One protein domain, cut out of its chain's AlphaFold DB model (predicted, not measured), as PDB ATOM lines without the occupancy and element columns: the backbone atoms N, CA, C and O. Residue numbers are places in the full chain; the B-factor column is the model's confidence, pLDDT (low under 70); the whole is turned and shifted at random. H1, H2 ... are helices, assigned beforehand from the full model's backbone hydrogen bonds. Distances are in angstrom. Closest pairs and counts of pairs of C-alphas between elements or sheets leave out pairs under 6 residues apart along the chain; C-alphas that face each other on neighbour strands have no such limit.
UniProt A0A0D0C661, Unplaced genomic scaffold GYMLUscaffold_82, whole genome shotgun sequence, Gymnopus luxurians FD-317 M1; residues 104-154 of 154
ATOM      1  N   GLU A 104      60.354 -31.996 -25.218       90.69
ATOM      2  CA  GLU A 104      60.913 -32.592 -23.989       90.69
ATOM      3  C   GLU A 104      60.157 -32.134 -22.739       90.69
ATOM      4  O   GLU A 104      59.932 -32.905 -21.799       90.69
ATOM      5  N   ASN A 105      59.685 -30.889 -22.761       87.31
ATOM      6  CA  ASN A 105      58.972 -30.271 -21.652       87.31
ATOM      7  C   ASN A 105      57.486 -30.649 -21.571       87.31
ATOM      8  O   ASN A 105      56.798 -30.218 -20.644       87.31
ATOM      9  N   ARG A 106      57.002 -31.520 -22.471       86.69
ATOM     10  CA  ARG A 106      55.601 -31.966 -22.535       86.69
ATOM     11  C   ARG A 106      54.652 -30.765 -22.587       86.69
ATOM     12  O   ARG A 106      54.869 -29.868 -23.394       86.69
ATOM     13  N   ASP A 107      53.579 -30.778 -21.799       88.62
ATOM     14  CA  ASP A 107      52.535 -29.762 -21.807       88.62
ATOM     15  C   ASP A 107      52.758 -28.630 -20.789       88.62
ATOM     16  O   ASP A 107      53.463 -28.811 -19.794       88.62
ATOM     17  N   ILE A 108      52.099 -27.480 -21.002       87.31
ATOM     18  CA  ILE A 108      52.213 -26.296 -20.125       87.31
ATOM     19  C   ILE A 108      51.987 -26.643 -18.653       87.31
ATOM     20  O   ILE A 108      52.716 -26.139 -17.799       87.31
ATOM     21  N   LYS A 109      50.977 -27.463 -18.332       86.81
ATOM     22  CA  LYS A 109      50.645 -27.765 -16.932       86.81
ATOM     23  C   LYS A 109      51.806 -28.512 -16.282       86.81
ATOM     24  O   LYS A 109      52.313 -28.061 -15.259       86.81
ATOM     25  N   THR A 110      52.271 -29.587 -16.917       87.50
ATOM     26  CA  THR A 110      53.435 -30.355 -16.450       87.50
ATOM     27  C   THR A 110      54.698 -29.489 -16.360       87.50
ATOM     28  O   THR A 110      55.493 -29.636 -15.430       87.50
ATOM     29  N   PHE A 111      54.904 -28.581 -17.317       88.69
ATOM     30  CA  PHE A 111      56.072 -27.708 -17.348       88.69
ATOM     31  C   PHE A 111      56.074 -26.679 -16.210       88.69
ATOM     32  O   PHE A 111      57.090 -26.537 -15.531       88.69
ATOM     33  N   LEU A 112      54.955 -25.989 -15.971       89.19
ATOM     34  CA  LEU A 112      54.845 -24.967 -14.923       89.19
ATOM     35  C   LEU A 112      54.860 -25.567 -13.516       89.19
ATOM     36  O   LEU A 112      55.403 -24.948 -12.606       89.19
ATOM     37  N   GLU A 113      54.346 -26.788 -13.335       89.75
ATOM     38  CA  GLU A 113      54.492 -27.531 -12.074       89.75
ATOM     39  C   GLU A 113      55.969 -27.762 -11.718       89.75
ATOM     40  O   GLU A 113      56.348 -27.688 -10.550       89.75
ATOM     41  N   LYS A 114      56.820 -28.002 -12.723       90.88
ATOM     42  CA  LYS A 114      58.271 -28.174 -12.543       90.88
ATOM     43  C   LYS A 114      59.042 -26.853 -12.511       90.88
ATOM     44  O   LYS A 114      60.132 -26.805 -11.952       90.88
ATOM     45  N   ASN A 115      58.489 -25.797 -13.106       90.44
ATOM     46  CA  ASN A 115      59.131 -24.494 -13.273       90.44
ATOM     47  C   ASN A 115      58.202 -23.365 -12.793       90.44
ATOM     48  O   ASN A 115      57.767 -22.545 -13.605       90.44
ATOM     49  N   PRO A 116      57.907 -23.273 -11.484       91.19
ATOM     50  CA  PRO A 116      56.908 -22.336 -10.961       91.19
ATOM     51  C   PRO A 116      57.281 -20.859 -11.155       91.19
ATOM     52  O   PRO A 116      56.415 -19.996 -11.091       91.19
ATOM     53  N   GLN A 117      58.561 -20.565 -11.407       93.19
ATOM     54  CA  GLN A 117      59.050 -19.209 -11.679       93.19
ATOM     55  C   GLN A 117      58.908 -18.792 -13.146       93.19
ATOM     56  O   GLN A 117      59.165 -17.640 -13.491       93.19
ATOM     57  N   HIS A 118      58.540 -19.719 -14.033       91.81
ATOM     58  CA  HIS A 118      58.355 -19.398 -15.436       91.81
ATOM     59  C   HIS A 118      57.068 -18.590 -15.633       91.81
ATOM     60  O   HIS A 118      56.019 -18.897 -15.065       91.81
ATOM     61  N   SER A 119      57.138 -17.548 -16.460       92.06
ATOM     62  CA  SER A 119      56.008 -16.650 -16.680       92.06
ATOM     63  C   SER A 119      54.904 -17.340 -17.481       92.06
ATOM     64  O   SER A 119      55.014 -17.498 -18.698       92.06
ATOM     65  N   LEU A 120      53.798 -17.684 -16.814       89.56
ATOM     66  CA  LEU A 120      52.579 -18.150 -17.484       89.56
ATOM     67  C   LEU A 120      52.099 -17.137 -18.535       89.56
ATOM     68  O   LEU A 120      51.626 -17.534 -19.595       89.56
ATOM     69  N   LEU A 121      52.258 -15.835 -18.274       92.69
ATOM     70  CA  LEU A 121      51.871 -14.791 -19.220       92.69
ATOM     71  C   LEU A 121      52.668 -14.887 -20.528       92.69
ATOM     72  O   LEU A 121      52.071 -14.791 -21.594       92.69
ATOM     73  N   SER A 122      53.978 -15.138 -20.452       91.62
ATOM     74  CA  SER A 122      54.819 -15.317 -21.646       91.62
ATOM     75  C   SER A 122      54.322 -16.480 -22.503       91.62
ATOM     76  O   SER A 122      54.141 -16.335 -23.708       91.62
ATOM     77  N   VAL A 123      54.017 -17.610 -21.864       90.62
ATOM     78  CA  VAL A 123      53.490 -18.798 -22.545       90.62
ATOM     79  C   VAL A 123      52.123 -18.515 -23.182       90.62
ATOM     80  O   VAL A 123      51.841 -18.959 -24.293       90.62
ATOM     81  N   LEU A 124      51.258 -17.753 -22.509       92.00
ATOM     82  CA  LEU A 124      49.955 -17.372 -23.057       92.00
ATOM     83  C   LEU A 124      50.074 -16.412 -24.247       92.00
ATOM     84  O   LEU A 124      49.264 -16.508 -25.168       92.00
ATOM     85  N   CYS A 125      51.077 -15.530 -24.265       95.69
ATOM     86  CA  CYS A 125      51.373 -14.697 -25.431       95.69
ATOM     87  C   CYS A 125      51.747 -15.552 -26.650       95.69
ATOM     88  O   CYS A 125      51.213 -15.320 -27.734       95.69
ATOM     89  N   ASP A 126      52.574 -16.582 -26.462       94.69
ATOM     90  CA  ASP A 126      52.933 -17.531 -27.523       94.69
ATOM     91  C   ASP A 126      51.707 -18.295 -28.052       94.69
ATOM     92  O   ASP A 126      51.499 -18.404 -29.264       94.69
ATOM     93  N   VAL A 127      50.841 -18.773 -27.151       93.81
ATOM     94  CA  VAL A 127      49.572 -19.422 -27.527       93.81
ATOM     95  C   VAL A 127      48.681 -18.467 -28.323       93.81
ATOM     96  O   VAL A 127      48.119 -18.856 -29.350       93.81
ATOM     97  N   ALA A 128      48.555 -17.218 -27.872       95.56
ATOM     98  CA  ALA A 128      47.755 -16.205 -28.549       95.56
ATOM     99  C   ALA A 128      48.301 -15.886 -29.949       95.56
ATOM    100  O   ALA A 128      47.510 -15.773 -30.883       95.56
ATOM    101  N   ALA A 129      49.625 -15.813 -30.118       97.38
ATOM    102  CA  ALA A 129      50.260 -15.612 -31.420       97.38
ATOM    103  C   ALA A 129      49.973 -16.780 -32.381       97.38
ATOM    104  O   ALA A 129      49.561 -16.564 -33.522       97.38
ATOM    105  N   GLY A 130      50.093 -18.028 -31.911       95.94
ATOM    106  CA  GLY A 130      49.723 -19.211 -32.698       95.94
ATOM    107  C   GLY A 130      48.247 -19.208 -33.114       95.94
ATOM    108  O   GLY A 130      47.920 -19.464 -34.273       95.94
ATOM    109  N   LEU A 131      47.342 -18.853 -32.200       95.75
ATOM    110  CA  LEU A 131      45.910 -18.741 -32.492       95.75
ATOM    111  C   LEU A 131      45.584 -17.612 -33.469       95.75
ATOM    112  O   LEU A 131      44.783 -17.807 -34.383       95.75
ATOM    113  N   GLN A 132      46.217 -16.452 -33.308       97.38
ATOM    114  CA  GLN A 132      46.086 -15.342 -34.245       97.38
ATOM    115  C   GLN A 132      46.499 -15.778 -35.653       97.38
ATOM    116  O   GLN A 132      45.769 -15.515 -36.609       97.38
ATOM    117  N   TYR A 133      47.614 -16.506 -35.780       97.62
ATOM    118  CA  TYR A 133      48.047 -17.069 -37.055       97.62
ATOM    119  C   TYR A 133      46.976 -17.982 -37.674       97.62
ATOM    120  O   TYR A 133      46.603 -17.783 -38.832       97.62
ATOM    121  N   LEU A 134      46.413 -18.925 -36.909       96.06
ATOM    122  CA  LEU A 134      45.351 -19.817 -37.397       96.06
ATOM    123  C   LEU A 134      44.092 -19.059 -37.839       96.06
ATOM    124  O   LEU A 134      43.530 -19.339 -38.900       96.06
ATOM    125  N   HIS A 135      43.666 -18.066 -37.062       97.00
ATOM    126  CA  HIS A 135      42.477 -17.275 -37.370       97.00
ATOM    127  C   HIS A 135      42.692 -16.313 -38.547       97.00
ATOM    128  O   HIS A 135      41.726 -15.940 -39.204       97.00
ATOM    129  N   SER A 136      43.942 -15.950 -38.853       96.81
ATOM    130  CA  SER A 136      44.284 -15.113 -40.011       96.81
ATOM    131  C   SER A 136      44.268 -15.857 -41.354       96.81
ATOM    132  O   SER A 136      44.384 -15.234 -42.411       96.81
ATOM    133  N   ARG A 137      44.142 -17.193 -41.342       95.25
ATOM    134  CA  ARG A 137      44.050 -18.005 -42.565       95.25
ATOM    135  C   ARG A 137      42.766 -17.695 -43.342       95.25
ATOM    136  O   ARG A 137      41.800 -17.176 -42.792       95.25
ATOM    137  N   ASN A 138      42.746 -18.042 -44.629       91.88
ATOM    138  CA  ASN A 138      41.564 -17.909 -45.481       91.88
ATOM    139  C   ASN A 138      41.209 -19.265 -46.133       91.88
ATOM    140  O   ASN A 138      41.929 -19.692 -47.040       91.88
ATOM    141  N   PRO A 139      40.134 -19.947 -45.695       93.25
ATOM    142  CA  PRO A 139      39.253 -19.561 -44.587       93.25
ATOM    143  C   PRO A 139      39.964 -19.630 -43.215       93.25
ATOM    144  O   PRO A 139      40.965 -20.345 -43.097       93.25
ATOM    145  N   PRO A 140      39.460 -18.922 -42.182       94.31
ATOM    146  CA  PRO A 140      39.998 -19.012 -40.826       94.31
ATOM    147  C   PRO A 140      39.999 -20.452 -40.319       94.31
ATOM    148  O   PRO A 140      38.999 -21.163 -40.441       94.31
ATOM    149  N   LEU A 141      41.116 -20.882 -39.730       93.00
ATOM    150  CA  LEU A 141      41.232 -22.211 -39.142       93.00
ATOM    151  C   LEU A 141      40.917 -22.143 -37.652       93.00
ATOM    152  O   LEU A 141      41.613 -21.481 -36.889       93.00
ATOM    153  N   ILE A 142      39.887 -22.867 -37.229       90.06
ATOM    154  CA  ILE A 142      39.524 -23.002 -35.818       90.06
ATOM    155  C   ILE A 142      40.194 -24.271 -35.287       90.06
ATOM    156  O   ILE A 142      39.908 -25.361 -35.773       90.06
ATOM    157  N   HIS A 143      41.060 -24.152 -34.278       86.31
ATOM    158  CA  HIS A 143      41.724 -25.325 -33.687       86.31
ATOM    159  C   HIS A 143      40.723 -26.284 -33.012       86.31
ATOM    160  O   HIS A 143      40.916 -27.497 -33.010       86.31
ATOM    161  N   GLY A 144      39.669 -25.754 -32.385       81.88
ATOM    162  CA  GLY A 144      38.548 -26.541 -31.855       81.88
ATOM    163  C   GLY A 144      38.790 -27.282 -30.533       81.88
ATOM    164  O   GLY A 144      37.844 -27.843 -29.990       81.88
ATOM    165  N   ASP A 145      40.011 -27.277 -29.985       81.38
ATOM    166  CA  ASP A 145      40.324 -27.947 -28.713       81.38
ATOM    167  C   ASP A 145      41.632 -27.426 -28.090       81.38
ATOM    168  O   ASP A 145      42.641 -28.132 -28.019       81.38
ATOM    169  N   ILE A 146      41.639 -26.156 -27.683       81.69
ATOM    170  CA  ILE A 146      42.777 -25.545 -26.985       81.69
ATOM    171  C   ILE A 146      42.612 -25.754 -25.483       81.69
ATOM    172  O   ILE A 146      41.678 -25.241 -24.870       81.69
ATOM    173  N   ARG A 147      43.543 -26.496 -24.884       79.19
ATOM    174  CA  ARG A 147      43.647 -26.729 -23.437       79.19
ATOM    175  C   ARG A 147      45.121 -26.800 -23.052       79.19
ATOM    176  O   ARG A 147      45.936 -27.179 -23.885       79.19
ATOM    177  N   GLY A 148      45.465 -26.507 -21.794       67.06
ATOM    178  CA  GLY A 148      46.865 -26.495 -21.332       67.06
ATOM    179  C   GLY A 148      47.636 -27.787 -21.634       67.06
ATOM    180  O   GLY A 148      48.793 -27.727 -22.025       67.06
ATOM    181  N   VAL A 149      46.957 -28.941 -21.581       73.50
ATOM    182  CA  VAL A 149      47.514 -30.268 -21.920       73.50
ATOM    183  C   VAL A 149      47.795 -30.484 -23.418       73.50
ATOM    184  O   VAL A 149      48.365 -31.502 -23.798       73.50
ATOM    185  N   ARG A 150      47.352 -29.563 -24.281       79.19
ATOM    186  CA  ARG A 150      47.522 -29.596 -25.745       79.19
ATOM    187  C   ARG A 150      48.501 -28.547 -26.259       79.19
ATOM    188  O   ARG A 150      48.778 -28.527 -27.453       79.19
ATOM    189  N   VAL A 151      49.031 -27.701 -25.378       82.19
ATOM    190  CA  VAL A 151      50.117 -26.788 -25.720       82.19
ATOM    191  C   VAL A 151      51.415 -27.397 -25.226       82.19
ATOM    192  O   VAL A 151      51.568 -27.623 -24.027       82.19
ATOM    193  N   LEU A 152      52.314 -27.684 -26.163       83.00
ATOM    194  CA  LEU A 152      53.574 -28.366 -25.900       83.00
ATOM    195  C   LEU A 152      54.743 -27.383 -25.898       83.00
ATOM    196  O   LEU A 152      54.739 -26.429 -26.673       83.00
ATOM    197  N   LEU A 153      55.750 -27.651 -25.068       81.31
ATOM    198  CA  LEU A 153      56.978 -26.858 -24.994       81.31
ATOM    199  C   LEU A 153      58.195 -27.678 -25.448       81.31
ATOM    200  O   LEU A 153      58.271 -28.864 -25.107       81.31
ATOM    201  N   PRO A 154      59.110 -27.078 -26.234       76.06
ATOM    202  CA  PRO A 154      60.304 -27.758 -26.732       76.06
ATOM    203  C   PRO A 154      61.198 -28.225 -25.586       76.06
ATOM    204  O   PRO A 154      61.288 -27.494 -24.575       76.06
TER     205      PRO A 154
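Overview. This is residues 104 to 154 of the 154 residues of an uncharacterized protein of Gymnopus luxurians FD-317 M1 (UniProt A0A0D0C661). A long, loose loop of chain: short H1 runs one way, the longer H2 runs back the opposite way past it, and residues 136 to 154, with no named element, fold back toward H1. The printed part has 51 residues with two named helices, H1 then H2, and no named strand. The class is all helix, though under half of the residues, 23 of 51, are in named elements. The whole is loose, with a radius of gyration of the C-alphas of 12.3 A, and a rod spanning 38 by 17 by 16 A.

Arrangement. H1, residues 108 to 114, and H2, residues 120 to 135, are close but not clearly touching; their closest C-alphas, of Leu 112 and Leu 120, are 7.6 A apart. They run opposite ways at a shallow tilt of 16 degrees. In both, every O i to N i+4 pair is within hydrogen-bond range.

Along the chain. H1 begins at C-alpha 108 (52.213, -26.296, -20.125) and measures 9.9 A. After a tight link, H2 measures 22.3 A and ends at C-alpha 135 (42.477, -17.275, -37.370).

Size, cuts and confidence. The farthest C-alphas, of Gln 117 and Pro 139, are 38.4 A apart. The printed part has no cut. Residue 148 has pLDDT under 70.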